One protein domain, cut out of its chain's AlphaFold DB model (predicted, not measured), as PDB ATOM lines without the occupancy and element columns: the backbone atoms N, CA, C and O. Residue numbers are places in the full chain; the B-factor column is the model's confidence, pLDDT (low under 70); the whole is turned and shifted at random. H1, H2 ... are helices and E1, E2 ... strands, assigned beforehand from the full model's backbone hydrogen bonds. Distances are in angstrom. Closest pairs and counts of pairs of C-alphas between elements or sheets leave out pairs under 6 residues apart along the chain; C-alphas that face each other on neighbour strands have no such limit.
ATOM      1  N   THR A   2     216.510 220.559 201.570       67.56
ATOM      2  CA  THR A   2     216.131 219.463 200.649       67.56
ATOM      3  C   THR A   2     214.729 218.873 200.883       67.56
ATOM      4  O   THR A   2     214.012 218.617 199.922       67.56
ATOM      5  N   ALA A   3     214.294 218.722 202.141       64.88
ATOM      6  CA  ALA A   3     212.982 218.145 202.475       64.88
ATOM      7  C   ALA A   3     211.782 219.003 202.017       64.88
ATOM      8  O   ALA A   3     210.777 218.469 201.561       64.88
ATOM      9  N   ILE A   4     211.895 220.335 202.079       71.69
ATOM     10  CA  ILE A   4     210.831 221.263 201.646       71.69
ATOM     11  C   ILE A   4     210.680 221.231 200.117       71.69
ATOM     12  O   ILE A   4     209.565 221.197 199.607       71.69
ATOM     13  N   ILE A   5     211.798 221.159 199.387       71.38
ATOM     14  CA  ILE A   5     211.809 221.050 197.920       71.38
ATOM     15  C   ILE A   5     211.153 219.735 197.469       71.38
ATOM     16  O   ILE A   5     210.377 219.737 196.517       71.38
ATOM     17  N   ALA A   6     211.397 218.629 198.180       68.25
ATOM     18  CA  ALA A   6     210.786 217.334 197.876       68.25
ATOM     19  C   ALA A   6     209.259 217.330 198.081       68.25
ATOM     20  O   ALA A   6     208.531 216.785 197.255       68.25
ATOM     21  N   ILE A   7     208.765 217.978 199.141       73.19
ATOM     22  CA  ILE A   7     207.323 218.082 199.416       73.19
ATOM     23  C   ILE A   7     206.629 218.947 198.358       73.19
ATOM     24  O   ILE A   7     205.572 218.567 197.860       73.19
ATOM     25  N   ILE A   8     207.237 220.071 197.966       72.06
ATOM     26  CA  ILE A   8     206.699 220.948 196.915       72.06
ATOM     27  C   ILE A   8     206.698 220.235 195.554       72.06
ATOM     28  O   ILE A   8     205.719 220.308 194.816       72.06
ATOM     29  N   ALA A   9     207.758 219.495 195.221       68.00
ATOM     30  CA  ALA A   9     207.800 218.715 193.987       68.00
ATOM     31  C   ALA A   9     206.732 217.605 193.967       68.00
ATOM     32  O   ALA A   9     206.076 217.398 192.945       68.00
ATOM     33  N   ALA A  10     206.506 216.928 195.098       69.50
ATOM     34  CA  ALA A  10     205.492 215.885 195.216       69.50
ATOM     35  C   ALA A  10     204.061 216.437 195.096       69.50
ATOM     36  O   ALA A  10     203.229 215.835 194.418       69.50
ATOM     37  N   THR A  11     203.761 217.595 195.692       73.50
ATOM     38  CA  THR A  11     202.428 218.212 195.578       73.50
ATOM     39  C   THR A  11     202.156 218.743 194.176       73.50
ATOM     40  O   THR A  11     201.048 218.563 193.672       73.50
ATOM     41  N   ILE A  12     203.162 219.310 193.502       74.19
ATOM     42  CA  ILE A  12     203.049 219.709 192.093       74.19
ATOM     43  C   ILE A  12     202.806 218.478 191.211       74.19
ATOM     44  O   ILE A  12     201.916 218.509 190.365       74.19
ATOM     45  N   ALA A  13     203.518 217.371 191.434       68.25
ATOM     46  CA  ALA A  13     203.309 216.140 190.670       68.25
ATOM     47  C   ALA A  13     201.893 215.568 190.861       68.25
ATOM     48  O   ALA A  13     201.245 215.192 189.887       68.25
ATOM     49  N   ILE A  14     201.370 215.561 192.091       76.50
ATOM     50  CA  ILE A  14     200.000 215.103 192.376       76.50
ATOM     51  C   ILE A  14     198.966 216.037 191.739       76.50
ATOM     52  O   ILE A  14     197.999 215.556 191.151       76.50
ATOM     53  N   ALA A  15     199.174 217.355 191.792       73.75
ATOM     54  CA  ALA A  15     198.289 218.324 191.153       73.75
ATOM     55  C   ALA A  15     198.286 218.181 189.620       73.75
ATOM     56  O   ALA A  15     197.222 218.240 189.008       73.75
ATOM     57  N   VAL A  16     199.443 217.922 189.001       75.19
ATOM     58  CA  VAL A  16     199.551 217.653 187.558       75.19
ATOM     59  C   VAL A  16     198.875 216.330 187.196       75.19
ATOM     60  O   VAL A  16     198.118 216.295 186.232       75.19
ATOM     61  N   CYS A  17     199.067 215.262 187.973       73.25
ATOM     62  CA  CYS A  17     198.381 213.982 187.761       73.25
ATOM     63  C   CYS A  17     196.860 214.095 187.942       73.25
ATOM     64  O   CYS A  17     196.102 213.519 187.168       73.25
ATOM     65  N   ALA A  18     196.394 214.860 188.932       74.56
ATOM     66  CA  ALA A  18     194.974 215.127 189.120       74.56
ATOM     67  C   ALA A  18     194.415 215.953 187.955       74.56
ATOM     68  O   ALA A  18     193.363 215.613 187.423       74.56
ATOM     69  N   ALA A  19     195.132 216.985 187.503       70.62
ATOM     70  CA  ALA A  19     194.716 217.804 186.370       70.62
ATOM     71  C   ALA A  19     194.662 216.991 185.067       70.62
ATOM     72  O   ALA A  19     193.665 217.074 184.359       70.62
ATOM     73  N   THR A  20     195.670 216.160 184.779       61.66
ATOM     74  CA  THR A  20     195.680 215.284 183.592       61.66
ATOM     75  C   THR A  20     194.616 214.192 183.668       61.66
ATOM     76  O   THR A  20     194.006 213.850 182.658       61.66
ATOM     77  N   PHE A  21     194.329 213.667 184.861       68.62
ATOM     78  CA  PHE A  21     193.238 212.719 185.065       68.62
ATOM     79  C   PHE A  21     191.866 213.381 184.876       68.62
ATOM     80  O   PHE A  21     190.994 212.801 184.232       68.62
ATOM     81  N   ILE A  22     191.677 214.606 185.375       70.75
ATOM     82  CA  ILE A  22     190.448 215.392 185.191       70.75
ATOM     83  C   ILE A  22     190.243 215.724 183.712       70.75
ATOM     84  O   ILE A  22     189.151 215.506 183.193       70.75
ATOM     85  N   THR A  23     191.274 216.184 183.001       66.00
ATOM     86  CA  THR A  23     191.169 216.506 181.569       66.00
ATOM     87  C   THR A  23     190.932 215.255 180.719       66.00
ATOM     88  O   THR A  23     190.119 215.288 179.794       66.00
ATOM     89  N   TYR A  24     191.543 214.119 181.064       60.66
ATOM     90  CA  TYR A  24     191.266 212.831 180.424       60.66
ATOM     91  C   TYR A  24     189.829 212.350 180.690       60.66
ATOM     92  O   TYR A  24     189.132 211.913 179.775       60.66
ATOM     93  N   LYS A  25     189.335 212.482 181.931       60.22
ATOM     94  CA  LYS A  25     187.950 212.147 182.319       60.22
ATOM     95  C   LYS A  25     186.913 213.082 181.696       60.22
ATOM     96  O   LYS A  25     185.790 212.648 181.466       60.22
ATOM     97  N   MET A  26     187.289 214.324 181.410       60.19
ATOM     98  CA  MET A  26     186.500 215.293 180.647       60.19
ATOM     99  C   MET A  26     186.538 215.037 179.129       60.19
ATOM    100  O   MET A  26     186.026 215.853 178.368       60.19
ATOM    101  N   GLU A  27     187.154 213.935 178.677       61.12
ATOM    102  CA  GLU A  27     187.335 213.587 177.260       61.12
ATOM    103  C   GLU A  27     187.977 214.739 176.451       61.12
ATOM    104  O   GLU A  27     187.796 214.830 175.235       61.12
ATOM    105  N   LEU A  28     188.749 215.630 177.103       56.44
ATOM    106  CA  LEU A  28     189.438 216.744 176.436       56.44
ATOM    107  C   LEU A  28     190.503 216.214 175.469       56.44
ATOM    108  O   LEU A  28     190.702 216.807 174.407       56.44
ATOM    109  N   TRP A  29     191.144 215.091 175.810       51.41
ATOM    110  CA  TRP A  29     192.193 214.439 175.025       51.41
ATOM    111  C   TRP A  29     191.953 212.913 175.065       51.41
ATOM    112  O   TRP A  29     192.326 212.246 176.024       51.41
ATOM    113  N   GLY A  30     191.248 212.355 174.072       65.12
ATOM    114  CA  GLY A  30     190.906 210.924 174.017       65.12
ATOM    115  C   GLY A  30     189.716 210.600 173.096       65.12
ATOM    116  O   GLY A  30     189.097 211.519 172.552       65.12
ATOM    117  N   PRO A  31     189.405 209.307 172.873       71.19
ATOM    118  CA  PRO A  31     188.222 208.888 172.123       71.19
ATOM    119  C   PRO A  31     186.943 209.297 172.862       71.19
ATOM    120  O   PRO A  31     186.844 209.170 174.082       71.19
ATOM    121  N   GLN A  32     185.967 209.781 172.104       80.06
ATOM    122  CA  GLN A  32     184.741 210.373 172.616       80.06
ATOM    123  C   GLN A  32     183.574 209.399 172.496       80.06
ATOM    124  O   GLN A  32     183.443 208.676 171.504       80.06
ATOM    125  N   THR A  33     182.704 209.399 173.501       85.06
ATOM    126  CA  THR A  33     181.527 208.528 173.517       85.06
ATOM    127  C   THR A  33     180.391 209.134 172.693       85.06
ATOM    128  O   THR A  33     180.017 210.293 172.885       85.06
ATOM    129  N   VAL A  34     179.817 208.355 171.776       87.38
ATOM    130  CA  VAL A  34     178.667 208.779 170.971       87.38
ATOM    131  C   VAL A  34     177.413 208.812 171.852       87.38
ATOM    132  O   VAL A  34     177.076 207.793 172.465       87.38
ATOM    133  N   PRO A  35     176.702 209.954 171.942       83.75
ATOM    134  CA  PRO A  35     175.495 210.055 172.750       83.75
ATOM    135  C   PRO A  35     174.381 209.174 172.180       83.75
ATOM    136  O   PRO A  35     174.341 208.879 170.984       83.75
ATOM    137  N   ASN A  36     173.440 208.786 173.037       86.31
ATOM    138  CA  ASN A  36     172.208 208.181 172.556       86.31
ATOM    139  C   ASN A  36     171.319 209.269 171.944       86.31
ATOM    140  O   ASN A  36     170.961 210.226 172.627       86.31
ATOM    141  N   ILE A  37     170.989 209.131 170.660       84.81
ATOM    142  CA  ILE A  37     170.196 210.116 169.924       84.81
ATOM    143  C   ILE A  37     168.717 209.776 170.086       84.81
ATOM    144  O   ILE A  37     168.227 208.813 169.500       84.81
ATOM    145  N   THR A  38     167.995 210.587 170.853       78.88
ATOM    146  CA  THR A  38     166.533 210.504 171.001       78.88
ATOM    147  C   THR A  38     165.862 211.638 170.227       78.88
ATOM    148  O   THR A  38     165.143 212.455 170.798       78.88
ATOM    149  N   ALA A  39     166.160 211.741 168.932       82.81
ATOM    150  CA  ALA A  39     165.603 212.759 168.047       82.81
ATOM    151  C   ALA A  39     164.599 212.134 167.073       82.81
ATOM    152  O   ALA A  39     164.830 211.047 166.546       82.81
ATOM    153  N   SER A  40     163.492 212.830 166.808       85.06
ATOM    154  CA  SER A  40     162.524 212.422 165.779       85.06
ATOM    155  C   SER A  40     162.894 212.944 164.383       85.06
ATOM    156  O   SER A  40     162.366 212.481 163.373       85.06
ATOM    157  N   ASN A  41     163.800 213.914 164.326       92.19
ATOM    158  CA  ASN A  41     164.141 214.753 163.187       92.19
ATOM    159  C   ASN A  41     165.660 214.753 162.988       92.19
ATOM    160  O   ASN A  41     166.433 214.737 163.950       92.19
ATOM    161  N   ALA A  42     166.086 214.726 161.725       90.81
ATOM    162  CA  ALA A  42     167.494 214.571 161.376       90.81
ATOM    163  C   ALA A  42     168.331 215.785 161.803       90.81
ATOM    164  O   ALA A  42     169.453 215.619 162.272       90.81
ATOM    165  N   GLU A  43     167.780 216.994 161.706       90.31
ATOM    166  CA  GLU A  43     168.423 218.237 162.146       90.31
ATOM    167  C   GLU A  43     168.757 218.221 163.644       90.31
ATOM    168  O   GLU A  43     169.853 218.627 164.041       90.31
ATOM    169  N   ASP A  44     167.856 217.697 164.473       90.81
ATOM    170  CA  ASP A  44     168.075 217.594 165.918       90.81
ATOM    171  C   ASP A  44     169.143 216.546 166.230       90.81
ATOM    172  O   ASP A  44     170.023 216.788 167.055       90.81
ATOM    173  N   ALA A  45     169.129 215.412 165.520       89.25
ATOM    174  CA  ALA A  45     170.180 214.401 165.624       89.25
ATOM    175  C   ALA A  45     171.560 214.974 165.261       89.25
ATOM    176  O   ALA A  45     172.539 214.755 165.978       89.25
ATOM    177  N   VAL A  46     171.638 215.751 164.176       89.75
ATOM    178  CA  VAL A  46     172.865 216.447 163.768       89.75
ATOM    179  C   VAL A  46     173.306 217.431 164.841       89.75
ATOM    180  O   VAL A  46     174.476 217.425 165.211       89.75
ATOM    181  N   SER A  47     172.388 218.234 165.375       88.19
ATOM    182  CA  SER A  47     172.692 219.234 166.402       88.19
ATOM    183  C   SER A  47     173.218 218.588 167.685       88.19
ATOM    184  O   SER A  47     174.214 219.045 168.242       88.19
ATOM    185  N   GLN A  48     172.621 217.476 168.123       87.81
ATOM    186  CA  GLN A  48     173.093 216.720 169.285       87.81
ATOM    187  C   GLN A  48     174.510 216.175 169.074       87.81
ATOM    188  O   GLN A  48     175.366 216.359 169.939       87.81
ATOM    189  N   LEU A  49     174.796 215.566 167.921       86.94
ATOM    190  CA  LEU A  49     176.134 215.054 167.607       86.94
ATOM    191  C   LEU A  49     177.168 216.181 167.449       86.94
ATOM    192  O   LEU A  49     178.268 216.096 167.997       86.94
ATOM    193  N   ALA A  50     176.809 217.262 166.758       85.50
ATOM    194  CA  ALA A  50     177.679 218.415 166.546       85.50
ATOM    195  C   ALA A  50     177.982 219.155 167.858       85.50
ATOM    196  O   ALA A  50     179.122 219.555 168.075       85.50
ATOM    197  N   SER A  51     177.012 219.257 168.778       83.75
ATOM    198  CA  SER A  51     177.212 219.846 170.117       83.75
ATOM    199  C   SER A  51     178.243 219.092 170.960       83.75
ATOM    200  O   SER A  51     178.861 219.658 171.858       83.75
ATOM    201  N   LYS A  52     178.448 217.807 170.655       80.88
ATOM    202  CA  LYS A  52     179.491 216.989 171.269       80.88
ATOM    203  C   LYS A  52     180.827 217.118 170.539       80.88
ATOM    204  O   LYS A  52     181.816 216.614 171.036       80.88
ATOM    205  N   GLY A  53     180.904 217.795 169.396       79.31
ATOM    206  CA  GLY A  53     182.145 217.954 168.633       79.31
ATOM    207  C   GLY A  53     182.427 216.817 167.647       79.31
ATOM    208  O   GLY A  53     183.570 216.647 167.222       79.31
ATOM    209  N   PHE A  54     181.409 216.033 167.273       85.56
ATOM    210  CA  PHE A  54     181.523 215.088 166.161       85.56
ATOM    211  C   PHE A  54     181.374 215.801 164.814       85.56
ATOM    212  O   PHE A  54     180.602 216.752 164.682       85.56
ATOM    213  N   VAL A  55     182.076 215.306 163.791       86.19
ATOM    214  CA  VAL A  55     181.880 215.762 162.410       86.19
ATOM    215  C   VAL A  55     180.695 214.998 161.838       86.19
ATOM    216  O   VAL A  55     180.731 213.772 161.750       86.19
ATOM    217  N   VAL A  56     179.635 215.704 161.451       90.06
ATOM    218  CA  VAL A  56     178.387 215.066 161.014       90.06
ATOM    219  C   VAL A  56     178.132 215.337 159.539       90.06
ATOM    220  O   VAL A  56     178.189 216.481 159.093       90.06
ATOM    221  N   LYS A  57     177.810 214.289 158.777       91.62
ATOM    222  CA  LYS A  57     177.259 214.412 157.420       91.62
ATOM    223  C   LYS A  57     175.809 213.962 157.400       91.62
ATOM    224  O   LYS A  57     175.459 212.980 158.045       91.62
ATOM    225  N   LYS A  58     174.977 214.645 156.620       91.50
ATOM    226  CA  LYS A  58     173.615 214.191 156.331       91.50
ATOM    227  C   LYS A  58     173.605 213.379 155.044       91.50
ATOM    228  O   LYS A  58     174.212 213.778 154.053       91.50
ATOM    229  N   LYS A  59     172.902 212.253 155.061       93.25
ATOM    230  CA  LYS A  59     172.584 211.468 153.872       93.25
ATOM    231  C   LYS A  59     171.079 211.259 153.825       93.25
ATOM    232  O   LYS A  59     170.494 210.736 154.766       93.25
ATOM    233  N   GLN A  60     170.481 211.665 152.719       91.62
ATOM    234  CA  GLN A  60     169.052 211.525 152.487       91.62
ATOM    235  C   GLN A  60     168.744 210.163 151.862       91.62
ATOM    236  O   GLN A  60     169.501 209.671 151.022       91.62
ATOM    237  N   GLN A  61     167.646 209.546 152.289       89.31
ATOM    238  CA  GLN A  61     167.130 208.307 151.711       89.31
ATOM    239  C   GLN A  61     165.612 208.231 151.868       89.31
ATOM    240  O   GLN A  61     165.050 208.769 152.820       89.31
ATOM    241  N   TYR A  62     164.939 207.536 150.956       89.62
ATOM    242  CA  TYR A  62     163.510 207.283 151.100       89.62
ATOM    243  C   TYR A  62     163.239 206.263 152.210       89.62
ATOM    244  O   TYR A  62     163.990 205.303 152.397       89.62
ATOM    245  N   ASN A  63     162.163 206.481 152.961       89.94
ATOM    246  CA  ASN A  63     161.765 205.637 154.084       89.94
ATOM    247  C   ASN A  63     160.273 205.847 154.381       89.94
ATOM    248  O   ASN A  63     159.717 206.887 154.044       89.94
ATOM    249  N   ALA A  64     159.623 204.895 155.047       87.69
ATOM    250  CA  ALA A  64     158.244 205.042 155.509       87.69
ATOM    251  C   ALA A  64     158.024 206.249 156.453       87.69
ATOM    252  O   ALA A  64     156.911 206.765 156.548       87.69
ATOM    253  N   ILE A  65     159.068 206.719 157.144       89.75
ATOM    254  CA  ILE A  65     159.007 207.910 158.005       89.75
ATOM    255  C   ILE A  65     158.838 209.178 157.155       89.75
ATOM    256  O   ILE A  65     159.437 209.300 156.093       89.75
ATOM    257  N   ARG A  66     158.089 210.172 157.654       89.69
ATOM    258  CA  ARG A  66     157.923 211.491 157.013       89.69
ATOM    259  C   ARG A  66     159.255 212.170 156.656       89.69
ATOM    260  O   ARG A  66     160.265 211.968 157.329       89.69
ATOM    261  N   LYS A  67     159.223 213.038 155.640       90.75
ATOM    262  CA  LYS A  67     160.375 213.847 155.214       90.75
ATOM    263  C   LYS A  67     160.984 214.635 156.386       90.75
ATOM    264  O   LYS A  67     160.247 215.171 157.212       90.75
ATOM    265  N   GLY A  68     162.313 214.672 156.464       89.75
ATOM    266  CA  GLY A  68     163.085 215.269 157.564       89.75
ATOM    267  C   GLY A  68     163.172 214.395 158.822       89.75
ATOM    268  O   GLY A  68     163.836 214.756 159.793       89.75
ATOM    269  N   GLY A  69     162.509 213.235 158.835       92.81
ATOM    270  CA  GLY A  69     162.574 212.297 159.949       92.81
ATOM    271  C   GLY A  69     163.970 211.703 160.132       92.81
ATOM    272  O   GLY A  69     164.677 211.438 159.157       92.81
ATOM    273  N   TYR A  70     164.355 211.467 161.384       92.75
ATOM    274  CA  TYR A  70     165.580 210.745 161.710       92.75
ATOM    275  C   TYR A  70     165.355 209.240 161.551       92.75
ATOM    276  O   TYR A  70     164.519 208.656 162.239       92.75
ATOM    277  N   ILE A  71     166.096 208.615 160.638       90.31
ATOM    278  CA  ILE A  71     166.031 207.162 160.421       90.31
ATOM    279  C   ILE A  71     167.047 206.450 161.314       90.31
ATOM    280  O   ILE A  71     166.793 205.363 161.827       90.31
ATOM    281  N   GLY A  72     168.226 207.049 161.466       89.44
ATOM    282  CA  GLY A  72     169.343 206.453 162.180       89.44
ATOM    283  C   GLY A  72     170.665 207.101 161.803       89.44
ATOM    284  O   GLY A  72     170.715 208.130 161.127       89.44
ATOM    285  N   MET A  73     171.757 206.472 162.218       90.19
ATOM    286  CA  MET A  73     173.110 206.929 161.920       90.19
ATOM    287  C   MET A  73     174.011 205.765 161.516       90.19
ATOM    288  O   MET A  73     173.754 204.610 161.850       90.19
ATOM    289  N   THR A  74     175.064 206.080 160.768       88.50
ATOM    290  CA  THR A  74     176.078 205.134 160.288       88.50
ATOM    291  C   THR A  74     177.476 205.695 160.532       88.50
ATOM    292  O   THR A  74     177.663 206.909 160.631       88.50
ATOM    293  N   GLY A  75     178.463 204.806 160.654       85.19
ATOM    294  CA  GLY A  75     179.837 205.160 161.034       85.19
ATOM    295  C   GLY A  75     180.096 205.150 162.544       85.19
ATOM    296  O   GLY A  75     181.252 205.179 162.943       85.19
ATOM    297  N   ALA A  76     179.046 205.060 163.367       86.56
ATOM    298  CA  ALA A  76     179.131 204.778 164.797       86.56
ATOM    299  C   ALA A  76     177.774 204.311 165.349       86.56
ATOM    300  O   ALA A  76     176.729 204.538 164.727       86.56
ATOM    301  N   LYS A  77     177.785 203.696 166.532       86.69
ATOM    302  CA  LYS A  77     176.596 203.327 167.310       86.69
ATOM    303  C   LYS A  77     176.490 204.166 168.584       86.69
ATOM    304  O   LYS A  77     177.482 204.669 169.102       86.69
ATOM    305  N   ALA A  78     175.275 204.308 169.108       86.00
ATOM    306  CA  ALA A  78     175.064 204.967 170.395       86.00
ATOM    307  C   ALA A  78     175.833 204.225 171.502       86.00
ATOM    308  O   ALA A  78     175.796 202.997 171.567       86.00
ATOM    309  N   GLY A  79     176.540 204.970 172.353       84.62
ATOM    310  CA  GLY A  79     177.397 204.416 173.403       84.62
ATOM    311  C   GLY A  79     178.753 203.889 172.918       84.62
ATOM    312  O   GLY A  79     179.583 203.516 173.745       84.62
ATOM    313  N   GLU A  80     179.016 203.880 171.609       86.19
ATOM    314  CA  GLU A  80     180.326 203.525 171.065       86.19
ATOM    315  C   GLU A  80     181.343 204.639 171.346       86.19
ATOM    316  O   GLU A  80     181.022 205.828 171.282       86.19
ATOM    317  N   ARG A  81     182.585 204.262 171.660       84.38
ATOM    318  CA  ARG A  81     183.704 205.201 171.779       84.38
ATOM    319  C   ARG A  81     184.452 205.267 170.460       84.38
ATOM    320  O   ARG A  81     185.070 204.284 170.066       84.38
ATOM    321  N   ILE A  82     184.432 206.429 169.819       84.50
ATOM    322  CA  ILE A  82     185.112 206.654 168.539       84.50
ATOM    323  C   ILE A  82     186.158 207.760 168.668       84.50
ATOM    324  O   ILE A  82     186.068 208.633 169.534       84.50
ATOM    325  N   THR A  83     187.168 207.742 167.803       81.25
ATOM    326  CA  THR A  83     188.203 208.783 167.778       81.25
ATOM    327  C   THR A  83     187.571 210.155 167.558       81.25
ATOM    328  O   THR A  83     186.663 210.310 166.735       81.25
ATOM    329  N   ARG A  84     188.055 211.173 168.272       73.94
ATOM    330  CA  ARG A  84     187.590 212.551 168.095       73.94
ATOM    331  C   ARG A  84     187.765 212.986 166.632       73.94
ATOM    332  O   ARG A  84     188.764 212.659 166.000       73.94
ATOM    333  N   GLY A  85     186.778 213.700 166.092       73.75
ATOM    334  CA  GLY A  85     186.776 214.126 164.688       73.75
ATOM    335  C   GLY A  85     186.360 213.044 163.684       73.75
ATOM    336  O   GLY A  85     186.280 213.335 162.493       73.75
ATOM    337  N   SER A  86     186.048 211.824 164.138       81.25
ATOM    338  CA  SER A  86     185.422 210.805 163.289       81.25
ATOM    339  C   SER A  86     184.127 211.328 162.673       81.25
ATOM    340  O   SER A  86     183.344 212.025 163.326       81.25
ATOM    341  N   GLN A  87     183.902 210.969 161.412       84.88
ATOM    342  CA  GLN A  87     182.721 211.391 160.678       84.88
ATOM    343  C   GLN A  87     181.555 210.429 160.931       84.88
ATOM    344  O   GLN A  87     181.616 209.261 160.550       84.88
ATOM    345  N   ILE A  88     180.465 210.940 161.498       89.88
ATOM    346  CA  ILE A  88     179.206 210.207 161.661       89.88
ATOM    347  C   ILE A  88     178.245 210.653 160.562       89.88
ATOM    348  O   ILE A  88     178.114 211.844 160.280       89.88
ATOM    349  N   THR A  89     177.561 209.707 159.923       92.38
ATOM    350  CA  THR A  89     176.555 210.026 158.905       92.38
ATOM    351  C   THR A  89     175.159 209.830 159.474       92.38
ATOM    352  O   THR A  89     174.775 208.706 159.792       92.38
ATOM    353  N   VAL A  90     174.394 210.912 159.576       93.06
ATOM    354  CA  VAL A  90     172.977 210.910 159.947       93.06
ATOM    355  C   VAL A  90     172.132 210.624 158.710       93.06
ATOM    356  O   VAL A  90     172.309 211.251 157.665       93.06
ATOM    357  N   LEU A  91     171.217 209.668 158.838       92.75
ATOM    358  CA  LEU A  91     170.277 209.275 157.800       92.75
ATOM    359  C   LEU A  91     168.965 210.051 157.966       92.75
ATOM    360  O   LEU A  91     168.235 209.862 158.943       92.75
ATOM    361  N   GLU A  92     168.680 210.910 156.994       94.31
ATOM    362  CA  GLU A  92     167.477 211.737 156.909       94.31
ATOM    363  C   GLU A  92     166.462 211.091 155.959       94.31
ATOM    364  O   GLU A  92     166.814 210.661 154.858       94.31
ATOM    365  N   SER A  93     165.196 211.035 156.373       93.56
ATOM    366  CA  SER A  93     164.119 210.548 155.513       93.56
ATOM    367  C   SER A  93     163.709 211.583 154.472       93.56
ATOM    368  O   SER A  93     163.441 212.736 154.803       93.56
ATOM    369  N   LEU A  94     163.566 211.152 153.221       90.00
ATOM    370  CA  LEU A  94     162.898 211.911 152.160       90.00
ATOM    371  C   LEU A  94     161.371 211.764 152.190       90.00
ATOM    372  O   LEU A  94     160.679 212.504 151.494       90.00
TER     373      LEU A  94
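This is residues 2 to 94 of the 142 residues of the protein "PASTA domain-containing protein" of Bifidobacterium saguini DSM 23967 (UniProt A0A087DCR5). A small head, a three-stranded sheet with the short helix H2 over one face, bears one long straight arm, the helix H1, whose residues 2 to 19 and 21 to 25 stick out free and make much of the length. The linking residues 26 to 41 lead from the arm into the head, where residues 32 to 33 pair antiparallel with residues 81 to 82 of the long link between E2 and E3. The printed part has 93 residues, with two named helices and three named strands in the order H1 H2 E1 E2 E3; the sheet runs E1, E3, E2 and is mixed, and the class is mixed, helices and strands. The whole is extended, with a radius of gyration of the C-alphas of 20.5 A and spans of 74 by 17 by 15 A.

In the sheet, the inner strand E3, residues 87 to 93, has the edge strands E1, residues 55 to 61, and E2, residues 70 to 74, as neighbours. E1 and E3 are parallel, at 29 degrees between their directions, with N 57 and O 88 at 2.9 A and N 90 and O 57 at 2.8 A, within hydrogen-bond range. E2 and E3 form an antiparallel hairpin at 152 degrees, with N 74 and O 89 at 2.8 A and N 71 and O 91 at 3.0 A, also within range. The sheet is only just strongly twisted, its C-alphas lying up to 4.4 A off the best plane. H2, residues 42 to 51, is on the sheet at a height of 8.3 A, which gives two layers, a helix on one face of a sheet. It lies over E3 and runs along the strands, at 6 degrees to E3 on the local plane. The closest C-alphas of H2 and E3 are those of Ala 42 and Glu 92, 5.3 A apart; those of H2 and E1 are Val 46 and Val 56, 6.3 A. H1, residues 2 to 25, is not on the sheet and is apart from H2. In H1 and H2 every O i to N i+4 pair is within hydrogen-bond range.

E1 is 19.7 A from first to last C-alpha, E3 19.3 A and E2 12.0 A; C-alpha 93, the last of E3, is at (164.119, 210.548, 155.513). H2 measures 14.1 A. H1 measures 34.4 A, from C-alpha 2 at (216.131, 219.463, 200.649) to C-alpha 25 at (187.950, 212.147, 182.319).

The two C-alphas farthest apart, those of Thr 2 and Ala 64, are 74.8 A apart. Without the stretches that stand free, 69 residues span 47 by 17 by 15 A. The printed part has no cut. The links H1 to H2 and E2 to E3 are long, E1 to E2 is short and H2 to E1 is tight. The mean pLDDT of the printed part is 81.1; 16 residues are under 70, among them residues 23 to 30.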